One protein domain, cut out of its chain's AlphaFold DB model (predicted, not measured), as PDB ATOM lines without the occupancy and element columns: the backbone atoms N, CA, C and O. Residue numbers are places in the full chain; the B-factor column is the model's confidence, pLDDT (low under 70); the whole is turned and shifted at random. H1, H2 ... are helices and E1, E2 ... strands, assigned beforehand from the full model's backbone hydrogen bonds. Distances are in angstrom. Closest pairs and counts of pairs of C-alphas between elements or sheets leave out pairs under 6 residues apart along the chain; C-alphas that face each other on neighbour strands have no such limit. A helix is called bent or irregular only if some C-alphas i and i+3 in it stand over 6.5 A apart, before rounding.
ATOM      1  N   LEU A  80     -27.652 -72.787-131.104       78.31
ATOM      2  CA  LEU A  80     -26.953 -72.148-132.214       78.31
ATOM      3  C   LEU A  80     -26.225 -73.168-133.098       78.31
ATOM      4  O   LEU A  80     -26.274 -73.044-134.320       78.31
ATOM      5  N   ASP A  81     -25.593 -74.183-132.510       81.38
ATOM      6  CA  ASP A  81     -24.900 -75.234-133.266       81.38
ATOM      7  C   ASP A  81     -25.881 -76.129-134.043       81.38
ATOM      8  O   ASP A  81     -25.629 -76.494-135.193       81.38
ATOM      9  N   GLU A  82     -27.016 -76.473-133.431       85.00
ATOM     10  CA  GLU A  82     -28.015 -77.393-133.982       85.00
ATOM     11  C   GLU A  82     -28.912 -76.728-135.036       85.00
ATOM     12  O   GLU A  82     -29.208 -77.330-136.070       85.00
ATOM     13  N   HIS A  83     -29.337 -75.484-134.800       79.06
ATOM     14  CA  HIS A  83     -30.277 -74.770-135.675       79.06
ATOM     15  C   HIS A  83     -29.573 -73.755-136.589       79.06
ATOM     16  O   HIS A  83     -30.170 -73.234-137.538       79.06
ATOM     17  N   GLY A  84     -28.287 -73.492-136.344       73.25
ATOM     18  CA  GLY A  84     -27.542 -72.425-136.991       73.25
ATOM     19  C   GLY A  84     -28.047 -71.042-136.580       73.25
ATOM     20  O   GLY A  84     -28.929 -70.871-135.740       73.25
ATOM     21  N   ALA A  85     -27.511 -70.018-137.236       70.19
ATOM     22  CA  ALA A  85     -27.990 -68.647-137.112       70.19
ATOM     23  C   ALA A  85     -29.337 -68.470-137.844       70.19
ATOM     24  O   ALA A  85     -29.395 -67.861-138.915       70.19
ATOM     25  N   ALA A  86     -30.419 -69.039-137.303       68.50
ATOM     26  CA  ALA A  86     -31.769 -68.962-137.873       68.50
ATOM     27  C   ALA A  86     -32.218 -67.505-138.084       68.50
ATOM     28  O   ALA A  86     -32.835 -67.179-139.107       68.50
ATOM     29  N   PHE A  87     -31.775 -66.615-137.192       63.69
ATOM     30  CA  PHE A  87     -31.936 -65.168-137.304       63.69
ATOM     31  C   PHE A  87     -31.433 -64.592-138.641       63.69
ATOM     32  O   PHE A  87     -32.051 -63.684-139.185       63.69
ATOM     33  N   LEU A  88     -30.383 -65.163-139.247       64.25
ATOM     34  CA  LEU A  88     -29.858 -64.712-140.544       64.25
ATOM     35  C   LEU A  88     -30.663 -65.208-141.754       64.25
ATOM     36  O   LEU A  88     -30.557 -64.617-142.828       64.25
ATOM     37  N   LYS A  89     -31.427 -66.301-141.627       59.47
ATOM     38  CA  LYS A  89     -32.117 -66.942-142.764       59.47
ATOM     39  C   LYS A  89     -33.567 -66.494-142.914       59.47
ATOM     40  O   LYS A  89     -34.002 -66.220-144.029       59.47
ATOM     41  N   HIS A  90     -34.307 -66.448-141.807       54.91
ATOM     42  CA  HIS A  90     -35.753 -66.190-141.811       54.91
ATOM     43  C   HIS A  90     -36.155 -64.992-140.947       54.91
ATOM     44  O   HIS A  90     -37.323 -64.614-140.934       54.91
ATOM     45  N   GLY A  91     -35.196 -64.375-140.246       57.12
ATOM     46  CA  GLY A  91     -35.470 -63.282-139.324       57.12
ATOM     47  C   GLY A  91     -36.296 -63.707-138.113       57.12
ATOM     48  O   GLY A  91     -36.835 -62.826-137.466       57.12
ATOM     49  N   GLU A  92     -36.425 -65.004-137.811       55.88
ATOM     50  CA  GLU A  92     -37.133 -65.478-136.619       55.88
ATOM     51  C   GLU A  92     -36.462 -64.916-135.362       55.88
ATOM     52  O   GLU A  92     -35.292 -65.190-135.087       55.88
ATOM     53  N   THR A  93     -37.210 -64.107-134.614       61.62
ATOM     54  CA  THR A  93     -36.773 -63.556-133.329       61.62
ATOM     55  C   THR A  93     -37.603 -64.142-132.196       61.62
ATOM     56  O   THR A  93     -38.690 -64.687-132.404       61.62
ATOM     57  N   SER A  94     -37.116 -63.973-130.966       54.75
ATOM     58  CA  SER A  94     -37.836 -64.326-129.734       54.75
ATOM     59  C   SER A  94     -39.198 -63.634-129.588       54.75
ATOM     60  O   SER A  94     -39.970 -64.028-128.717       54.75
ATOM     61  N   GLN A  95     -39.509 -62.627-130.417       56.75
ATOM     62  CA  GLN A  95     -40.688 -61.778-130.263       56.75
ATOM     63  C   GLN A  95     -41.805 -61.991-131.297       56.75
ATOM     64  O   GLN A  95     -42.661 -61.126-131.476       56.75
ATOM     65  N   SER A  96     -41.804 -63.098-132.049       58.91
ATOM     66  CA  SER A  96     -42.749 -63.300-133.176       58.91
ATOM     67  C   SER A  96     -42.710 -62.201-134.255       58.91
ATOM     68  O   SER A  96     -43.534 -62.201-135.168       58.91
ATOM     69  N   LEU A  97     -41.750 -61.278-134.166       60.38
ATOM     70  CA  LEU A  97     -41.456 -60.243-135.144       60.38
ATOM     71  C   LEU A  97     -40.226 -60.672-135.936       60.38
ATOM     72  O   LEU A  97     -39.313 -61.291-135.395       60.38
ATOM     73  N   SER A  98     -40.172 -60.331-137.213       65.38
ATOM     74  CA  SER A  98     -38.956 -60.519-137.998       65.38
ATOM     75  C   SER A  98     -37.863 -59.531-137.567       65.38
ATOM     76  O   SER A  98     -38.174 -58.408-137.168       65.38
ATOM     77  N   LEU A  99     -36.575 -59.874-137.716       67.06
ATOM     78  CA  LEU A  99     -35.471 -58.918-137.490       67.06
ATOM     79  C   LEU A  99     -35.675 -57.595-138.249       67.06
ATOM     80  O   LEU A  99     -35.401 -56.528-137.713       67.06
ATOM     81  N   SER A 100     -36.208 -57.645-139.473       68.38
ATOM     82  CA  SER A 100     -36.528 -56.456-140.277       68.38
ATOM     83  C   SER A 100     -37.658 -55.592-139.711       68.38
ATOM     84  O   SER A 100     -37.784 -54.423-140.070       68.38
ATOM     85  N   GLU A 101     -38.508 -56.151-138.852       72.75
ATOM     86  CA  GLU A 101     -39.585 -55.422-138.184       72.75
ATOM     87  C   GLU A 101     -39.148 -54.751-136.886       72.75
ATOM     88  O   GLU A 101     -39.859 -53.846-136.433       72.75
ATOM     89  N   ILE A 102     -38.031 -55.197-136.304       74.56
ATOM     90  CA  ILE A 102     -37.480 -54.678-135.046       74.56
ATOM     91  C   ILE A 102     -36.179 -53.897-135.237       74.56
ATOM     92  O   ILE A 102     -35.873 -53.041-134.413       74.56
ATOM     93  N   PHE A 103     -35.459 -54.097-136.344       78.88
ATOM     94  CA  PHE A 103     -34.222 -53.396-136.668       78.88
ATOM     95  C   PHE A 103     -34.177 -52.920-138.120       78.88
ATOM     96  O   PHE A 103     -34.684 -53.544-139.049       78.88
ATOM     97  N   THR A 104     -33.508 -51.789-138.321       82.88
ATOM     98  CA  THR A 104     -33.196 -51.220-139.631       82.88
ATOM     99  C   THR A 104     -31.753 -50.732-139.662       82.88
ATOM    100  O   THR A 104     -31.174 -50.400-138.625       82.88
ATOM    101  N   ILE A 105     -31.157 -50.673-140.851       81.31
ATOM    102  CA  ILE A 105     -29.785 -50.198-141.033       81.31
ATOM    103  C   ILE A 105     -29.824 -48.713-141.391       81.31
ATOM    104  O   ILE A 105     -30.405 -48.326-142.405       81.31
ATOM    105  N   LYS A 106     -29.166 -47.883-140.578       81.94
ATOM    106  CA  LYS A 106     -28.941 -46.454-140.839       81.94
ATOM    107  C   LYS A 106     -27.448 -46.175-140.770       81.94
ATOM    108  O   LYS A 106     -26.795 -46.565-139.808       81.94
ATOM    109  N   ASP A 107     -26.896 -45.562-141.815       84.69
ATOM    110  CA  ASP A 107     -25.464 -45.235-141.914       84.69
ATOM    111  C   ASP A 107     -24.535 -46.440-141.648       84.69
ATOM    112  O   ASP A 107     -23.498 -46.341-140.987       84.69
ATOM    113  N   GLY A 108     -24.945 -47.617-142.132       78.94
ATOM    114  CA  GLY A 108     -24.221 -48.878-141.942       78.94
ATOM    115  C   GLY A 108     -24.256 -49.435-140.514       78.94
ATOM    116  O   GLY A 108     -23.517 -50.369-140.225       78.94
ATOM    117  N   SER A 109     -25.087 -48.877-139.629       78.06
ATOM    118  CA  SER A 109     -25.258 -49.322-138.241       78.06
ATOM    119  C   SER A 109     -26.674 -49.844-138.009       78.06
ATOM    120  O   SER A 109     -27.643 -49.299-138.545       78.06
ATOM    121  N   VAL A 110     -26.801 -50.891-137.197       80.62
ATOM    122  CA  VAL A 110     -28.103 -51.448-136.802       80.62
ATOM    123  C   VAL A 110     -28.797 -50.503-135.816       80.62
ATOM    124  O   VAL A 110     -28.193 -50.029-134.854       80.62
ATOM    125  N   THR A 111     -30.071 -50.200-136.065       81.25
ATOM    126  CA  THR A 111     -30.891 -49.303-135.241       81.25
ATOM    127  C   THR A 111     -32.275 -49.899-134.991       81.25
ATOM    128  O   THR A 111     -32.864 -50.442-135.928       81.25
ATOM    129  N   PRO A 112     -32.821 -49.810-133.767       82.75
ATOM    130  CA  PRO A 112     -34.112 -50.395-133.439       82.75
ATOM    131  C   PRO A 112     -35.255 -49.592-134.065       82.75
ATOM    132  O   PRO A 112     -35.229 -48.359-134.125       82.75
ATOM    133  N   VAL A 113     -36.295 -50.302-134.489       83.88
ATOM    134  CA  VAL A 113     -37.580 -49.752-134.916       83.88
ATOM    135  C   VAL A 113     -38.526 -49.816-133.721       83.88
ATOM    136  O   VAL A 113     -39.091 -50.859-133.406       83.88
ATOM    137  N   LEU A 114     -38.688 -48.688-133.030       82.75
ATOM    138  CA  LEU A 114     -39.524 -48.621-131.834       82.75
ATOM    139  C   LEU A 114     -41.010 -48.725-132.201       82.75
ATOM    140  O   LEU A 114     -41.534 -47.903-132.955       82.75
ATOM    141  N   LYS A 115     -41.693 -49.716-131.623       79.75
ATOM    142  CA  LYS A 115     -43.145 -49.906-131.710       79.75
ATOM    143  C   LYS A 115     -43.717 -49.975-130.299       79.75
ATOM    144  O   LYS A 115     -43.181 -50.677-129.446       79.75
ATOM    145  N   ALA A 116     -44.799 -49.245-130.047       80.94
ATOM    146  CA  ALA A 116     -45.495 -49.341-128.771       80.94
ATOM    147  C   ALA A 116     -46.246 -50.678-128.687       80.94
ATOM    148  O   ALA A 116     -46.980 -51.033-129.611       80.94
ATOM    149  N   ALA A 117     -46.089 -51.398-127.575       77.25
ATOM    150  CA  ALA A 117     -46.930 -52.548-127.269       77.25
ATOM    151  C   ALA A 117     -48.309 -52.059-126.804       77.25
ATOM    152  O   ALA A 117     -48.401 -51.261-125.869       77.25
ATOM    153  N   ILE A 118     -49.373 -52.517-127.467       81.00
ATOM    154  CA  ILE A 118     -50.760 -52.185-127.123       81.00
ATOM    155  C   ILE A 118     -51.552 -53.498-127.008       81.00
ATOM    156  O   ILE A 118     -51.769 -54.146-128.034       81.00
ATOM    157  N   PRO A 119     -52.002 -53.894-125.800       82.75
ATOM    158  CA  PRO A 119     -51.763 -53.248-124.502       82.75
ATOM    159  C   PRO A 119     -50.283 -53.320-124.068       82.75
ATOM    160  O   PRO A 119     -49.532 -54.149-124.589       82.75
ATOM    161  N   PRO A 120     -49.842 -52.469-123.121       83.50
ATOM    162  CA  PRO A 120     -48.462 -52.484-122.649       83.50
ATOM    163  C   PRO A 120     -48.097 -53.832-122.015       83.50
ATOM    164  O   PRO A 120     -48.917 -54.493-121.368       83.50
ATOM    165  N   VAL A 121     -46.832 -54.223-122.179       85.12
ATOM    166  CA  VAL A 121     -46.254 -55.367-121.468       85.12
ATOM    167  C   VAL A 121     -46.122 -54.995-119.993       85.12
ATOM    168  O   VAL A 121     -45.533 -53.968-119.659       85.12
ATOM    169  N   ARG A 122     -46.665 -55.840-119.113       88.56
ATOM    170  CA  ARG A 122     -46.521 -55.715-117.659       88.56
ATOM    171  C   ARG A 122     -45.586 -56.797-117.149       88.56
ATOM    172  O   ARG A 122     -45.769 -57.980-117.451       88.56
ATOM    173  N   ALA A 123     -44.590 -56.379-116.382       87.38
ATOM    174  CA  ALA A 123     -43.551 -57.245-115.862       87.38
ATOM    175  C   ALA A 123     -43.063 -56.758-114.498       87.38
ATOM    176  O   ALA A 123     -42.898 -55.558-114.283       87.38
ATOM    177  N   ASN A 124     -42.754 -57.708-113.619       87.19
ATOM    178  CA  ASN A 124     -41.966 -57.455-112.425       87.19
ATOM    179  C   ASN A 124     -40.499 -57.533-112.818       87.19
ATOM    180  O   ASN A 124     -40.030 -58.557-113.330       87.19
ATOM    181  N   VAL A 125     -39.787 -56.445-112.574       86.69
ATOM    182  CA  VAL A 125     -38.384 -56.315-112.941       86.69
ATOM    183  C   VAL A 125     -37.572 -55.899-111.726       86.69
ATOM    184  O   VAL A 125     -38.005 -55.067-110.929       86.69
ATOM    185  N   LEU A 126     -36.376 -56.464-111.590       84.69
ATOM    186  CA  LEU A 126     -35.383 -55.974-110.648       84.69
ATOM    187  C   LEU A 126     -34.553 -54.904-111.351       84.69
ATOM    188  O   LEU A 126     -33.828 -55.192-112.308       84.69
ATOM    189  N   TYR A 127     -34.687 -53.668-110.884       84.69
ATOM    190  CA  TYR A 127     -33.953 -52.534-111.427       84.69
ATOM    191  C   TYR A 127     -32.444 -52.683-111.197       84.69
ATOM    192  O   TYR A 127     -32.007 -52.975-110.083       84.69
ATOM    193  N   LEU A 128     -31.653 -52.434-112.244       84.69
ATOM    194  CA  LEU A 128     -30.200 -52.386-112.156       84.69
ATOM    195  C   LEU A 128     -29.733 -50.928-112.147       84.69
ATOM    196  O   LEU A 128     -29.854 -50.217-113.146       84.69
ATOM    197  N   SER A 129     -29.190 -50.479-111.015       88.00
ATOM    198  CA  SER A 129     -28.720 -49.100-110.876       88.00
ATOM    199  C   SER A 129     -27.533 -48.800-111.809       88.00
ATOM    200  O   SER A 129     -26.793 -49.718-112.184       88.00
ATOM    201  N   PRO A 130     -27.282 -47.518-112.152       91.56
ATOM    202  CA  PRO A 130     -26.171 -47.130-113.025       91.56
ATOM    203  C   PRO A 130     -24.791 -47.521-112.493       91.56
ATOM    204  O   PRO A 130     -23.876 -47.711-113.293       91.56
ATOM    205  N   GLU A 131     -24.663 -47.667-111.169       91.88
ATOM    206  CA  GLU A 131     -23.467 -48.177-110.486       91.88
ATOM    207  C   GLU A 131     -23.055 -49.557-111.014       91.88
ATOM    208  O   GLU A 131     -21.868 -49.825-111.178       91.88
ATOM    209  N   PHE A 132     -24.030 -50.404-111.355       85.25
ATOM    210  CA  PHE A 132     -23.789 -51.744-111.887       85.25
ATOM    211  C   PHE A 132     -23.992 -51.821-113.402       85.25
ATOM    212  O   PHE A 132     -23.217 -52.482-114.093       85.25
ATOM    213  N   SER A 133     -25.006 -51.147-113.954       87.69
ATOM    214  CA  SER A 133     -25.337 -51.278-115.378       87.69
ATOM    215  C   SER A 133     -24.309 -50.623-116.303       87.69
ATOM    216  O   SER A 133     -24.082 -51.120-117.409       87.69
ATOM    217  N   THR A 134     -23.650 -49.544-115.864       91.12
ATOM    218  CA  THR A 134     -22.657 -48.832-116.687       91.12
ATOM    219  C   THR A 134     -21.396 -49.670-116.911       91.12
ATOM    220  O   THR A 134     -21.095 -49.927-118.080       91.12
ATOM    221  N   PRO A 135     -20.719 -50.200-115.866       90.06
ATOM    222  CA  PRO A 135     -19.552 -51.063-116.065       90.06
ATOM    223  C   PRO A 135     -19.853 -52.297-116.924       90.06
ATOM    224  O   PRO A 135     -19.038 -52.698-117.752       90.06
ATOM    225  N   ILE A 136     -21.049 -52.882-116.775       83.94
ATOM    226  CA  ILE A 136     -21.486 -54.017-117.597       83.94
ATOM    227  C   ILE A 136     -21.618 -53.603-119.068       83.94
ATOM    228  O   ILE A 136     -21.098 -54.288-119.948       83.94
ATOM    229  N   SER A 137     -22.286 -52.480-119.352       86.62
ATOM    230  CA  SER A 137     -22.450 -51.980-120.723       86.62
ATOM    231  C   SER A 137     -21.105 -51.685-121.385       86.62
ATOM    232  O   SER A 137     -20.910 -52.033-122.548       86.62
ATOM    233  N   GLU A 138     -20.166 -51.089-120.651       89.94
ATOM    234  CA  GLU A 138     -18.815 -50.806-121.138       89.94
ATOM    235  C   GLU A 138     -18.036 -52.087-121.439       89.94
ATOM    236  O   GLU A 138     -17.470 -52.209-122.525       89.94
ATOM    237  N   ALA A 139     -18.059 -53.064-120.527       86.19
ATOM    238  CA  ALA A 139     -17.394 -54.348-120.725       86.19
ATOM    239  C   ALA A 139     -17.950 -55.092-121.949       86.19
ATOM    240  O   ALA A 139     -17.184 -55.536-122.804       86.19
ATOM    241  N   VAL A 140     -19.279 -55.171-122.077       80.94
ATOM    242  CA  VAL A 140     -19.950 -55.795-123.227       80.94
ATOM    243  C   VAL A 140     -19.587 -55.057-124.517       80.94
ATOM    244  O   VAL A 140     -19.116 -55.680-125.467       80.94
ATOM    245  N   LYS A 141     -19.708 -53.726-124.558       84.12
ATOM    246  CA  LYS A 141     -19.327 -52.938-125.740       84.12
ATOM    247  C   LYS A 141     -17.873 -53.168-126.124       84.12
ATOM    248  O   LYS A 141     -17.598 -53.398-127.296       84.12
ATOM    249  N   HIS A 142     -16.955 -53.149-125.162       85.88
ATOM    250  CA  HIS A 142     -15.534 -53.365-125.411       85.88
ATOM    251  C   HIS A 142     -15.259 -54.753-126.008       85.88
ATOM    252  O   HIS A 142     -14.559 -54.858-127.014       85.88
ATOM    253  N   ILE A 143     -15.842 -55.807-125.430       81.50
ATOM    254  CA  ILE A 143     -15.672 -57.186-125.906       81.50
ATOM    255  C   ILE A 143     -16.227 -57.323-127.326       81.50
ATOM    256  O   ILE A 143     -15.499 -57.720-128.234       81.50
ATOM    257  N   PHE A 144     -17.489 -56.949-127.542       79.38
ATOM    258  CA  PHE A 144     -18.205 -57.261-128.780       79.38
ATOM    259  C   PHE A 144     -17.883 -56.323-129.952       79.38
ATOM    260  O   PHE A 144     -17.929 -56.761-131.100       79.38
ATOM    261  N   SER A 145     -17.502 -55.063-129.706       80.06
ATOM    262  CA  SER A 145     -17.258 -54.097-130.796       80.06
ATOM    263  C   SER A 145     -16.135 -54.524-131.744       80.06
ATOM    264  O   SER A 145     -16.163 -54.170-132.920       80.06
ATOM    265  N   SER A 146     -15.157 -55.291-131.252       81.81
ATOM    266  CA  SER A 146     -14.048 -55.794-132.074       81.81
ATOM    267  C   SER A 146     -14.458 -56.912-133.039       81.81
ATOM    268  O   SER A 146     -13.844 -57.064-134.093       81.81
ATOM    269  N   TYR A 147     -15.515 -57.660-132.711       77.56
ATOM    270  CA  TYR A 147     -15.987 -58.797-133.504       77.56
ATOM    271  C   TYR A 147     -17.102 -58.413-134.476       77.56
ATOM    272  O   TYR A 147     -17.223 -59.003-135.549       77.56
ATOM    273  N   PHE A 148     -17.907 -57.409-134.127       73.44
ATOM    274  CA  PHE A 148     -19.112 -57.058-134.868       73.44
ATOM    275  C   PHE A 148     -19.043 -55.598-135.320       73.44
ATOM    276  O   PHE A 148     -19.389 -54.677-134.583       73.44
ATOM    277  N   ASN A 149     -18.587 -55.390-136.560       70.88
ATOM    278  CA  ASN A 149     -18.376 -54.081-137.187       70.88
ATOM    279  C   ASN A 149     -19.694 -53.295-137.361       70.88
ATOM    280  O   ASN A 149     -20.279 -53.294-138.441       70.88
ATOM    281  N   LYS A 150     -20.177 -52.652-136.284       71.50
ATOM    282  CA  LYS A 150     -21.448 -51.892-136.203       71.50
ATOM    283  C   LYS A 150     -22.725 -52.711-136.457       71.50
ATOM    284  O   LYS A 150     -23.818 -52.152-136.556       71.50
ATOM    285  N   ALA A 151     -22.583 -54.031-136.520       72.44
ATOM    286  CA  ALA A 151     -23.678 -54.976-136.707       72.44
ATOM    287  C   ALA A 151     -24.447 -55.278-135.407       72.44
ATOM    288  O   ALA A 151     -25.427 -56.010-135.445       72.44
ATOM    289  N   ILE A 152     -24.005 -54.726-134.273       76.44
ATOM    290  CA  ILE A 152     -24.661 -54.867-132.973       76.44
ATOM    291  C   ILE A 152     -25.264 -53.532-132.562       76.44
ATOM    292  O   ILE A 152     -24.578 -52.504-132.543       76.44
ATOM    293  N   TRP A 153     -26.533 -53.573-132.172       80.31
ATOM    294  CA  TRP A 153     -27.152 -52.502-131.416       80.31
ATOM    295  C   TRP A 153     -26.996 -52.771-129.914       80.31
ATOM    296  O   TRP A 153     -27.298 -53.855-129.428       80.31
ATOM    297  N   PHE A 154     -26.515 -51.777-129.165       81.38
ATOM    298  CA  PHE A 154     -26.401 -51.870-127.710       81.38
ATOM    299  C   PHE A 154     -27.540 -51.093-127.053       81.38
ATOM    300  O   PHE A 154     -27.659 -49.880-127.247       81.38
ATOM    301  N   GLN A 155     -28.326 -51.782-126.229       81.56
ATOM    302  CA  GLN A 155     -29.380 -51.177-125.419       81.56
ATOM    303  C   GLN A 155     -28.818 -50.102-124.469       81.56
ATOM    304  O   GLN A 155     -27.665 -50.150-124.025       81.56
ATOM    305  N   ASN A 156     -29.654 -49.118-124.137       86.12
ATOM    306  CA  ASN A 156     -29.330 -48.109-123.138       86.12
ATOM    307  C   ASN A 156     -29.170 -48.766-121.752       86.12
ATOM    308  O   ASN A 156     -30.100 -49.397-121.252       86.12
ATOM    309  N   SER A 157     -28.013 -48.578-121.109       88.69
ATOM    310  CA  SER A 157     -27.714 -49.155-119.791       88.69
ATOM    311  C   SER A 157     -28.655 -48.674-118.684       88.69
ATOM    312  O   SER A 157     -28.854 -49.387-117.704       88.69
ATOM    313  N   SER A 158     -29.289 -47.507-118.836       89.56
ATOM    314  CA  SER A 158     -30.319 -47.029-117.903       89.56
ATOM    315  C   SER A 158     -31.600 -47.871-117.922       89.56
ATOM    316  O   SER A 158     -32.405 -47.755-117.004       89.56
ATOM    317  N   LEU A 159     -31.794 -48.701-118.953       87.19
ATOM    318  CA  LEU A 159     -32.940 -49.602-119.099       87.19
ATOM    319  C   LEU A 159     -32.618 -51.046-118.696       87.19
ATOM    320  O   LEU A 159     -33.491 -51.909-118.791       87.19
ATOM    321  N   TYR A 160     -31.384 -51.336-118.275       85.31
ATOM    322  CA  TYR A 160     -31.012 -52.687-117.866       85.31
ATOM    323  C   TYR A 160     -31.790 -53.090-116.610       85.31
ATOM    324  O   TYR A 160     -31.913 -52.329-115.650       85.31
ATOM    325  N   HIS A 161     -32.313 -54.308-116.628       83.62
ATOM    326  CA  HIS A 161     -33.081 -54.891-115.541       83.62
ATOM    327  C   HIS A 161     -32.999 -56.416-115.615       83.62
ATOM    328  O   HIS A 161     -32.676 -56.977-116.663       83.62
ATOM    329  N   PHE A 162     -33.325 -57.089-114.515       78.50
ATOM    330  CA  PHE A 162     -33.616 -58.520-114.549       78.50
ATOM    331  C   PHE A 162     -35.124 -58.711-114.623       78.50
ATOM    332  O   PHE A 162     -35.848 -58.260-113.734       78.50
ATOM    333  N   SER A 163     -35.605 -59.388-115.660       75.06
ATOM    334  CA  SER A 163     -36.998 -59.823-115.707       75.06
ATOM    335  C   SER A 163     -37.213 -60.923-114.677       75.06
ATOM    336  O   SER A 163     -36.574 -61.973-114.737       75.06
ATOM    337  N   MET A 164     -38.104 -60.680-113.719       76.81
ATOM    338  CA  MET A 164     -38.469 -61.670-112.704       76.81
ATOM    339  C   MET A 164     -39.740 -62.414-113.099       76.81
ATOM    340  O   MET A 164     -39.833 -63.625-112.925       76.81
ATOM    341  N   PHE A 165     -40.724 -61.689-113.633       82.62
ATOM    342  CA  PHE A 165     -42.011 -62.255-114.024       82.62
ATOM    343  C   PHE A 165     -42.682 -61.389-115.090       82.62
ATOM    344  O   PHE A 165     -42.688 -60.167-114.968       82.62
ATOM    345  N   HIS A 166     -43.279 -62.004-116.110       80.19
ATOM    346  CA  HIS A 166     -44.084 -61.318-117.122       80.19
ATOM    347  C   HIS A 166     -45.563 -61.661-116.903       80.19
ATOM    348  O   HIS A 166     -45.965 -62.803-117.107       80.19
ATOM    349  N   ALA A 167     -46.370 -60.675-116.500       83.31
ATOM    350  CA  ALA A 167     -47.820 -60.832-116.333       83.31
ATOM    351  C   ALA A 167     -48.572 -60.756-117.676       83.31
ATOM    352  O   ALA A 167     -49.685 -61.257-117.814       83.31
ATOM    353  N   SER A 168     -47.952 -60.136-118.681       80.62
ATOM    354  CA  SER A 168     -48.431 -60.064-120.061       80.62
ATOM    355  C   SER A 168     -47.247 -60.242-121.009       80.62
ATOM    356  O   SER A 168     -46.124 -59.849-120.686       80.62
ATOM    357  N   HIS A 169     -47.485 -60.809-122.190       74.62
ATOM    358  CA  HIS A 169     -46.485 -60.885-123.252       74.62
ATOM    359  C   HIS A 169     -47.071 -60.382-124.570       74.62
ATOM    360  O   HIS A 169     -48.277 -60.452-124.778       74.62
ATOM    361  N   HIS A 170     -46.233 -59.892-125.480       69.38
ATOM    362  CA  HIS A 170     -46.700 -59.289-126.735       69.38
ATOM    363  C   HIS A 170     -47.423 -60.294-127.660       69.38
ATOM    364  O   HIS A 170     -48.266 -59.886-128.450       69.38
ATOM    365  N   ILE A 171     -47.145 -61.600-127.528       70.88
ATOM    366  CA  ILE A 171     -47.832 -62.683-128.265       70.88
ATOM    367  C   ILE A 171     -49.214 -62.988-127.666       70.88
ATOM    368  O   ILE A 171     -50.159 -63.303-128.384       70.88
ATOM    369  N   SER A 172     -49.336 -62.900-126.342       76.00
ATOM    370  CA  SER A 172     -50.565 -63.185-125.597       76.00
ATOM    371  C   SER A 172     -50.848 -62.019-124.650       76.00
ATOM    372  O   SER A 172     -50.580 -62.128-123.447       76.00
ATOM    373  N   PRO A 173     -51.326 -60.881-125.184       81.06
ATOM    374  CA  PRO A 173     -51.566 -59.695-124.383       81.06
ATOM    375  C   PRO A 173     -52.664 -59.954-123.352       81.06
ATOM    376  O   PRO A 173     -53.756 -60.410-123.689       81.06
ATOM    377  N   VAL A 174     -52.385 -59.613-122.095       87.12
ATOM    378  CA  VAL A 174     -53.355 -59.692-120.996       87.12
ATOM    379  C   VAL A 174     -53.692 -58.265-120.569       87.12
ATOM    380  O   VAL A 174     -52.817 -57.605-120.008       87.12
ATOM    381  N   PRO A 175     -54.894 -57.727-120.842       89.19
ATOM    382  CA  PRO A 175     -55.297 -56.427-120.305       89.19
ATOM    383  C   PRO A 175     -55.438 -56.496-118.777       89.19
ATOM    384  O   PRO A 175     -55.670 -57.573-118.237       89.19
ATOM    385  N   ALA A 176     -55.278 -55.360-118.100       90.44
ATOM    386  CA  ALA A 176     -55.561 -55.222-116.674       90.44
ATOM    387  C   ALA A 176     -56.214 -53.864-116.401       90.44
ATOM    388  O   ALA A 176     -55.914 -52.895-117.107       90.44
ATOM    389  N   THR A 177     -57.103 -53.801-115.414       94.25
ATOM    390  CA  THR A 177     -57.645 -52.536-114.901       94.25
ATOM    391  C   THR A 177     -56.644 -51.850-113.971       94.25
ATOM    392  O   THR A 177     -55.675 -52.462-113.517       94.25
ATOM    393  N   GLU A 178     -56.867 -50.572-113.663       93.62
ATOM    394  CA  GLU A 178     -56.015 -49.839-112.717       93.62
ATOM    395  C   GLU A 178     -56.026 -50.490-111.325       93.62
ATOM    396  O   GLU A 178     -54.991 -50.557-110.668       93.62
ATOM    397  N   GLU A 179     -57.163 -51.051-110.901       96.75
ATOM    398  CA  GLU A 179     -57.280 -51.763-109.626       96.75
ATOM    399  C   GLU A 179     -56.457 -53.060-109.609       96.75
ATOM    400  O   GLU A 179     -55.833 -53.389-108.599       96.75
ATOM    401  N   GLU A 180     -56.425 -53.796-110.725       94.25
ATOM    402  CA  GLU A 180     -55.593 -54.996-110.864       94.25
ATOM    403  C   GLU A 180     -54.101 -54.635-110.835       94.25
ATOM    404  O   GLU A 180     -53.321 -55.295-110.147       94.25
ATOM    405  N   ILE A 181     -53.711 -53.545-111.503       93.00
ATOM    406  CA  ILE A 181     -52.333 -53.033-111.490       93.00
ATOM    407  C   ILE A 181     -51.930 -52.587-110.075       93.00
ATOM    408  O   ILE A 181     -50.832 -52.901-109.610       93.00
ATOM    409  N   GLU A 182     -52.800 -51.885-109.348       95.56
ATOM    410  CA  GLU A 182     -52.520 -51.461-107.973       95.56
ATOM    411  C   GLU A 182     -52.376 -52.661-107.019       95.56
ATOM    412  O   GLU A 182     -51.502 -52.666-106.139       95.56
ATOM    413  N   ALA A 183     -53.172 -53.713-107.226       94.81
ATOM    414  CA  ALA A 183     -53.045 -54.966-106.493       94.81
ATOM    415  C   ALA A 183     -51.710 -55.678-106.791       94.81
ATOM    416  O   ALA A 183     -51.038 -56.116-105.852       94.81
ATOM    417  N   GLU A 184     -51.285 -55.738-108.060       92.88
ATOM    418  CA  GLU A 184     -49.972 -56.266-108.466       92.88
ATOM    419  C   GLU A 184     -48.833 -55.500-107.768       92.88
ATOM    420  O   GLU A 184     -47.964 -56.103-107.132       92.88
ATOM    421  N   VAL A 185     -48.869 -54.161-107.803       93.19
ATOM    422  CA  VAL A 185     -47.864 -53.298-107.158       93.19
ATOM    423  C   VAL A 185     -47.819 -53.523-105.646       93.19
ATOM    424  O   VAL A 185     -46.735 -53.598-105.062       93.19
ATOM    425  N   THR A 186     -48.978 -53.637-105.000       95.88
ATOM    426  CA  THR A 186     -49.069 -53.868-103.552       95.88
ATOM    427  C   THR A 186     -48.481 -55.222-103.167       95.88
ATOM    428  O   THR A 186     -47.714 -55.307-102.208       95.88
ATOM    429  N   ALA A 187     -48.769 -56.271-103.943       93.56
ATOM    430  CA  ALA A 187     -48.210 -57.600-103.717       93.56
ATOM    431  C   ALA A 187     -46.680 -57.611-103.866       93.56
ATOM    432  O   ALA A 187     -45.982 -58.159-103.013       93.56
ATOM    433  N   VAL A 188     -46.145 -56.955-104.903       91.44
ATOM    434  CA  VAL A 188     -44.693 -56.842-105.113       91.44
ATOM    435  C   VAL A 188     -44.023 -56.092-103.962       91.44
ATOM    436  O   VAL A 188     -42.997 -56.549-103.461       91.44
ATOM    437  N   LYS A 189     -44.610 -54.980-103.496       92.81
ATOM    438  CA  LYS A 189     -44.092 -54.218-102.348       92.81
ATOM    439  C   LYS A 189     -44.055 -55.057-101.074       92.81
ATOM    440  O   LYS A 189     -43.014 -55.110-100.427       92.81
ATOM    441  N   ALA A 190     -45.146 -55.755-100.760       93.88
ATOM    442  CA  ALA A 190     -45.234 -56.588 -99.563       93.88
ATOM    443  C   ALA A 190     -44.162 -57.691 -99.536       93.88
ATOM    444  O   ALA A 190     -43.605 -57.991 -98.482       93.88
ATOM    445  N   VAL A 191     -43.837 -58.277-100.694       89.19
ATOM    446  CA  VAL A 191     -42.733 -59.241-100.806       89.19
ATOM    447  C   VAL A 191     -41.385 -58.536-100.652       89.19
ATOM    448  O   VAL A 191     -40.555 -58.982 -99.865       89.19
ATOM    449  N   ALA A 192     -41.166 -57.431-101.368       87.88
ATOM    450  CA  ALA A 192     -39.893 -56.716-101.380       87.88
ATOM    451  C   ALA A 192     -39.476 -56.185 -99.997       87.88
ATOM    452  O   ALA A 192     -38.291 -56.214 -99.675       87.88
ATOM    453  N   GLU A 193     -40.428 -55.759 -99.164       90.31
ATOM    454  CA  GLU A 193     -40.172 -55.288 -97.794       90.31
ATOM    455  C   GLU A 193     -39.547 -56.361 -96.887       90.31
ATOM    456  O   GLU A 193     -38.830 -56.030 -95.943       90.31
ATOM    457  N   GLY A 194     -39.789 -57.643 -97.173       86.81
ATOM    458  CA  GLY A 194     -39.222 -58.766 -96.426       86.81
ATOM    459  C   GLY A 194     -37.889 -59.291 -96.969       86.81
ATOM    460  O   GLY A 194     -37.323 -60.211 -96.375       86.81
ATOM    461  N   LEU A 195     -37.390 -58.766 -98.094       81.50
ATOM    462  CA  LEU A 195     -36.214 -59.309 -98.778       81.50
ATOM    463  C   LEU A 195     -34.911 -58.615 -98.365       81.50
ATOM    464  O   LEU A 195     -34.833 -57.400 -98.194       81.50
ATOM    465  N   CYS A 196     -33.848 -59.411 -98.264       79.50
ATOM    466  CA  CYS A 196     -32.485 -58.906 -98.126       79.50
ATOM    467  C   CYS A 196     -31.893 -58.547 -99.503       79.50
ATOM    468  O   CYS A 196     -32.307 -59.123-100.514       79.50
ATOM    469  N   PRO A 197     -30.886 -57.652 -99.563       76.88
ATOM    470  CA  PRO A 197     -30.154 -57.381-100.796       76.88
ATOM    471  C   PRO A 197     -29.606 -58.664-101.431       76.88
ATOM    472  O   PRO A 197     -28.935 -59.461-100.773       76.88
ATOM    473  N   LEU A 198     -29.877 -58.851-102.723       75.19
ATOM    474  CA  LEU A 198     -29.402 -59.999-103.488       75.19
ATOM    475  C   LEU A 198     -27.961 -59.768-103.943       75.19
ATOM    476  O   LEU A 198     -27.630 -58.717-104.494       75.19
ATOM    477  N   LYS A 199     -27.107 -60.780-103.782       76.81
ATOM    478  CA  LYS A 199     -25.800 -60.813-104.441       76.81
ATOM    479  C   LYS A 199     -25.955 -61.583-105.741       76.81
ATOM    480  O   LYS A 199     -26.314 -62.748-105.691       76.81
ATOM    481  N   ILE A 200     -25.691 -60.965-106.888       75.62
ATOM    482  CA  ILE A 200     -25.869 -61.594-108.205       75.62
ATOM    483  C   ILE A 200     -24.518 -61.664-108.927       75.62
ATOM    484  O   ILE A 200     -23.735 -60.718-108.866       75.62
ATOM    485  N   VAL A 201     -24.227 -62.784-109.587       76.06
ATOM    486  CA  VAL A 201     -23.001 -63.024-110.362       76.06
ATOM    487  C   VAL A 201     -23.344 -63.471-111.780       76.06
ATOM    488  O   VAL A 201     -24.301 -64.213-111.976       76.06
ATOM    489  N   LEU A 202     -22.579 -63.015-112.775       76.75
ATOM    490  CA  LEU A 202     -22.674 -63.523-114.146       76.75
ATOM    491  C   LEU A 202     -21.953 -64.870-114.215       76.75
ATOM    492  O   LEU A 202     -20.750 -64.920-113.978       76.75
ATOM    493  N   ASP A 203     -22.682 -65.935-114.530       77.19
ATOM    494  CA  ASP A 203     -22.141 -67.297-114.618       77.19
ATOM    495  C   ASP A 203     -21.688 -67.615-116.054       77.19
ATOM    496  O   ASP A 203     -20.606 -68.158-116.270       77.19
ATOM    497  N   ARG A 204     -22.483 -67.230-117.067       78.38
ATOM    498  CA  ARG A 204     -22.175 -67.475-118.492       78.38
ATOM    499  C   ARG A 204     -22.788 -66.409-119.408       78.38
ATOM    500  O   ARG A 204     -23.748 -65.748-119.029       78.38
ATOM    501  N   VAL A 205     -22.254 -66.263-120.620       77.56
ATOM    502  CA  VAL A 205     -22.887 -65.525-121.726       77.56
ATOM    503  C   VAL A 205     -23.144 -66.497-122.879       77.56
ATOM    504  O   VAL A 205     -22.237 -67.240-123.241       77.56
ATOM    505  N   VAL A 206     -24.354 -66.500-123.444       77.25
ATOM    506  CA  VAL A 206     -24.773 -67.431-124.510       77.25
ATOM    507  C   VAL A 206     -25.400 -66.659-125.669       77.25
ATOM    508  O   VAL A 206     -26.232 -65.796-125.434       77.25
ATOM    509  N   LEU A 207     -25.034 -66.963-126.915       75.50
ATOM    510  CA  LEU A 207     -25.719 -66.450-128.108       75.50
ATOM    511  C   LEU A 207     -26.735 -67.489-128.590       75.50
ATOM    512  O   LEU A 207     -26.359 -68.626-128.857       75.50
ATOM    513  N   THR A 208     -28.004 -67.108-128.717       72.62
ATOM    514  CA  THR A 208     -29.060 -68.011-129.193       72.62
ATOM    515  C   THR A 208     -29.106 -68.080-130.722       72.62
ATOM    516  O   THR A 208     -28.632 -67.189-131.432       72.62
ATOM    517  N   SER A 209     -29.767 -69.110-131.255       70.81
ATOM    518  CA  SER A 209     -30.062 -69.258-132.693       70.81
ATOM    519  C   SER A 209     -30.987 -68.170-133.257       70.81
ATOM    520  O   SER A 209     -31.050 -67.987-134.475       70.81
ATOM    521  N   THR A 210     -31.673 -67.420-132.387       67.88
ATOM    522  CA  THR A 210     -32.477 -66.230-132.717       67.88
ATOM    523  C   THR A 210     -31.671 -64.928-132.688       67.88
ATOM    524  O   THR A 210     -32.222 -63.864-132.952       67.88
ATOM    525  N   GLY A 211     -30.363 -65.002-132.419       69.31
ATOM    526  CA  GLY A 211     -29.451 -63.860-132.463       69.31
ATOM    527  C   GLY A 211     -29.370 -63.070-131.162       69.31
ATOM    528  O   GLY A 211     -28.626 -62.102-131.108       69.31
ATOM    529  N   VAL A 212     -30.075 -63.494-130.110       71.25
ATOM    530  CA  VAL A 212     -30.129 -62.833-128.799       71.25
ATOM    531  C   VAL A 212     -28.917 -63.243-127.965       71.25
ATOM    532  O   VAL A 212     -28.602 -64.427-127.851       71.25
ATOM    533  N   LEU A 213     -28.245 -62.278-127.335       71.69
ATOM    534  CA  LEU A 213     -27.146 -62.555-126.414       71.69
ATOM    535  C   LEU A 213     -27.681 -62.602-124.976       71.69
ATOM    536  O   LEU A 213     -28.176 -61.629-124.430       71.69
ATOM    537  N   LEU A 214     -27.592 -63.738-124.311       71.38
ATOM    538  CA  LEU A 214     -28.101 -63.927-122.959       71.38
ATOM    539  C   LEU A 214     -26.969 -63.843-121.948       71.38
ATOM    540  O   LEU A 214     -25.981 -64.565-122.049       71.38
ATOM    541  N   GLY A 215     -27.136 -62.989-120.939       74.88
ATOM    542  CA  GLY A 215     -26.352 -63.068-119.714       74.88
ATOM    543  C   GLY A 215     -27.037 -64.031-118.749       74.88
ATOM    544  O   GLY A 215     -28.164 -63.789-118.315       74.88
ATOM    545  N   CYS A 216     -26.376 -65.128-118.405       75.06
ATOM    546  CA  CYS A 216     -26.868 -66.109-117.450       75.06
ATOM    547  C   CYS A 216     -26.394 -65.730-116.044       75.06
ATOM    548  O   CYS A 216     -25.256 -66.017-115.672       75.06
ATOM    549  N   TRP A 217     -27.249 -65.063-115.265       75.31
ATOM    550  CA  TRP A 217     -26.904 -64.563-113.932       75.31
ATOM    551  C   TRP A 217     -27.439 -65.473-112.827       75.31
ATOM    552  O   TRP A 217     -28.429 -66.180-113.009       75.31
ATOM    553  N   GLN A 218     -26.774 -65.460-111.673       72.50
ATOM    554  CA  GLN A 218     -27.057 -66.318-110.524       72.50
ATOM    555  C   GLN A 218     -27.041 -65.525-109.226       72.50
ATOM    556  O   GLN A 218     -26.164 -64.689-109.028       72.50
ATOM    557  N   VAL A 219     -27.957 -65.832-108.310       70.94
ATOM    558  CA  VAL A 219     -27.895 -65.299-106.946       70.94
ATOM    559  C   VAL A 219     -26.810 -66.061-106.176       70.94
ATOM    560  O   VAL A 219     -26.922 -67.258-105.925       70.94
ATOM    561  N   ALA A 220     -25.723 -65.381-105.828       65.12
ATOM    562  CA  ALA A 220     -24.677 -65.911-104.972       65.12
ATOM    563  C   ALA A 220     -25.207 -66.005-103.535       65.12
ATOM    564  O   ALA A 220     -25.530 -64.987-102.928       65.12
ATOM    565  N   PHE A 221     -25.224 -67.231-103.007       53.31
ATOM    566  CA  PHE A 221     -25.777 -67.639-101.709       53.31
ATOM    567  C   PHE A 221     -27.300 -67.774-101.674       53.31
ATOM    568  O   PHE A 221     -28.012 -66.996-101.051       53.31
ATOM    569  N   SER A 222     -27.780 -68.854-102.278       45.88
ATOM    570  CA  SER A 222     -28.906 -69.603-101.741       45.88
ATOM    571  C   SER A 222     -28.759 -71.056-102.189       45.88
ATOM    572  O   SER A 222     -28.485 -71.307-103.361       45.88
ATOM    573  N   ASP A 223     -28.948 -72.006-101.274       45.69
ATOM    574  CA  ASP A 223     -29.099 -73.435-101.587       45.69
ATOM    575  C   ASP A 223     -30.427 -73.727-102.331       45.69
ATOM    576  O   ASP A 223     -30.790 -74.884-102.545       45.69
ATOM    577  N   ASP A 224     -31.162 -72.682-102.728       46.91
ATOM    578  CA  ASP A 224     -32.464 -72.753-103.383       46.91
ATOM    579  C   ASP A 224     -32.338 -72.991-104.912       46.91
ATOM    580  O   ASP A 224     -31.768 -72.162-105.631       46.91
ATOM    581  N   PRO A 225     -32.864 -74.119-105.431       44.28
ATOM    582  CA  PRO A 225     -32.687 -74.579-106.812       44.28
ATOM    583  C   PRO A 225     -33.355 -73.745-107.923       44.28
ATOM    584  O   PRO A 225     -33.172 -74.083-109.093       44.28
ATOM    585  N   PHE A 226     -34.113 -72.678-107.626       44.03
ATOM    586  CA  PHE A 226     -35.016 -72.066-108.623       44.03
ATOM    587  C   PHE A 226     -34.735 -70.622-109.067       44.03
ATOM    588  O   PHE A 226     -35.447 -70.120-109.934       44.03
ATOM    589  N   SER A 227     -33.695 -69.942-108.576       42.97
ATOM    590  CA  SER A 227     -33.441 -68.535-108.954       42.97
ATOM    591  C   SER A 227     -32.313 -68.371-109.979       42.97
ATOM    592  O   SER A 227     -31.282 -67.758-109.708       42.97
ATOM    593  N   ALA A 228     -32.510 -68.909-111.186       41.81
ATOM    594  CA  ALA A 228     -31.767 -68.444-112.353       41.81
ATOM    595  C   ALA A 228     -32.495 -67.226-112.937       41.81
ATOM    596  O   ALA A 228     -33.547 -67.363-113.557       41.81
ATOM    597  N   SER A 229     -31.942 -66.031-112.745       46.16
ATOM    598  CA  SER A 229     -32.421 -64.836-113.441       46.16
ATOM    599  C   SER A 229     -31.692 -64.740-114.779       46.16
ATOM    600  O   SER A 229     -30.498 -64.445-114.839       46.16
ATOM    601  N   ILE A 230     -32.402 -65.036-115.866       42.84
ATOM    602  CA  ILE A 230     -31.902 -64.805-117.222       42.84
ATOM    603  C   ILE A 230     -31.999 -63.302-117.477       42.84
ATOM    604  O   ILE A 230     -33.086 -62.730-117.406       42.84
ATOM    605  N   LEU A 231     -30.870 -62.659-117.769       42.62
ATOM    606  CA  LEU A 231     -30.890 -61.315-118.327       42.62
ATOM    607  C   LEU A 231     -30.859 -61.463-119.840       42.62
ATOM    608  O   LEU A 231     -29.904 -61.982-120.425       42.62
ATOM    609  N   LEU A 232     -31.952 -61.033-120.448       37.12
ATOM    610  CA  LEU A 232     -32.128 -60.999-121.883       37.12
ATOM    611  C   LEU A 232     -31.374 -59.764-122.409       37.12
ATOM    612  O   LEU A 232     -31.801 -58.644-122.132       37.12
ATOM    613  N   TYR A 233     -30.262 -59.928-123.137       38.97
ATOM    614  CA  TYR A 233     -29.859 -58.881-124.081       38.97
ATOM    615  C   TYR A 233     -30.477 -59.226-125.424       38.97
ATOM    616  O   TYR A 233     -29.958 -60.048-126.175       38.97
ATOM    617  N   GLU A 234     -31.611 -58.599-125.718       34.03
ATOM    618  CA  GLU A 234     -32.099 -58.564-127.091       34.03
ATOM    619  C   GLU A 234     -31.103 -57.768-127.929       34.03
ATOM    620  O   GLU A 234     -30.883 -56.574-127.693       34.03
TER     621      GLU A 234
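What this domain is: This is residues 80 to 234 of the 235 residues of the protein "Uncharacterized protein MANES_06G094000" of Rhizophora mucronata (UniProt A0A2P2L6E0). A strongly twisted sheet of three strands, E5 E6 E7, meets a small two-stranded sheet, E3 E4, where E7 comes close to E4; the other parts are spread round these two sheets with few contacts between them. At one end of the longest axis lies helix H5, where residues 189 to 197, of which 189 to 192 belong to H5, stick out; at the other end lie the three short helices H1 to H3 and the hairpin E1 E2, while the longest helix, H4, lies off to one side. The printed part has 155 residues with five named helices and seven named strands, in the order H1 H2 H3 E1 E2 E3 H4 E4 H5 E5 E6 E7; the class is mixed, helices and strands, and each of the three sheets is antiparallel. The whole is only just compact, close to loose, with a radius of gyration of the C-alphas of 17.5 A, and it spans 47 by 37 by 32 A.

Where its parts are: Find C-alpha 80 at (-26.953, -72.148, -132.214), where H1, residues 80 to 83, begins. H2, residues 86 to 90, and H3, residues 99 to 102, come next, then strand E1, residues 103 to 106, and E2, residues 109 to 112. E3, residues 123 to 127, runs 11.6 A. Look for C-alpha 130 at (-26.171, -47.130, -113.025); from there H4 runs 21.1 A to residue 145. H4 is neither bent nor irregular, but only just: C-alphas 131 and 134 are 6.3 A apart. E4, residues 161 to 166, measures 12.8 A, and H5, residues 178 to 192, measures 20.9 A. E5, residues 200 to 207, runs 20.5 A and bends by 55 degrees at residue 203. E6, residues 213 to 219, runs 19.7 A, and E7, residues 228 to 233, runs 15.3 A to C-alpha 233 at (-29.859, -58.881, -124.081).

How they stand to each other: Begin with E5, E6 and E7, a meander, each strand the antiparallel neighbour of the one before. E5 and E6 form a hairpin at 157 degrees; look for N 214 and O 206, 2.7 A apart and within hydrogen-bond range. E6 and E7 form a hairpin at 152 degrees, with N 215 and O 231 at 3.0 A. E5 and E7 are the edge strands. E4 and E7 have 10 pairs of C-alphas within 8 A; look for the closest, those of Phe 162 and Leu 231, 5.4 A apart. E4 is the antiparallel neighbour of E3 at 160 degrees, with N 124 and O 165 at 2.8 A. H5 has one pair of C-alphas within 8 A of E3, Asn 124 and Val 188 at 7.8 A. H4 is apart from H5 and not on the three-stranded sheet. H2 and H3 are close but not clearly touching, their closest C-alphas, of Phe 87 and Leu 99, being 7.2 A apart. E1 and E2 form a hairpin at 139 degrees, with N 104 and O 111 at 2.8 A. Every O i to N i+4 pair is within hydrogen-bond range in H2 and H5, and 11 of 12 are in H4; H1 and H3 are too short for such a pair.

The domain as a whole: The C-alphas farthest apart, of Asp 107 and Gly 194, are 49.4 A from each other. The printed part has no cut. The links from H4 to E4 and from E4 to H5 are long, and residues 146 to 160 hold no named element. Residues 189 to 197, of which 189 to 192 belong to H5, stand free. The mean pLDDT of the printed part is 76.4; look for values under 70 at residues 86 to 100, 170, 210 to 211 and 220 to 234, and note that E7 has a mean of 42.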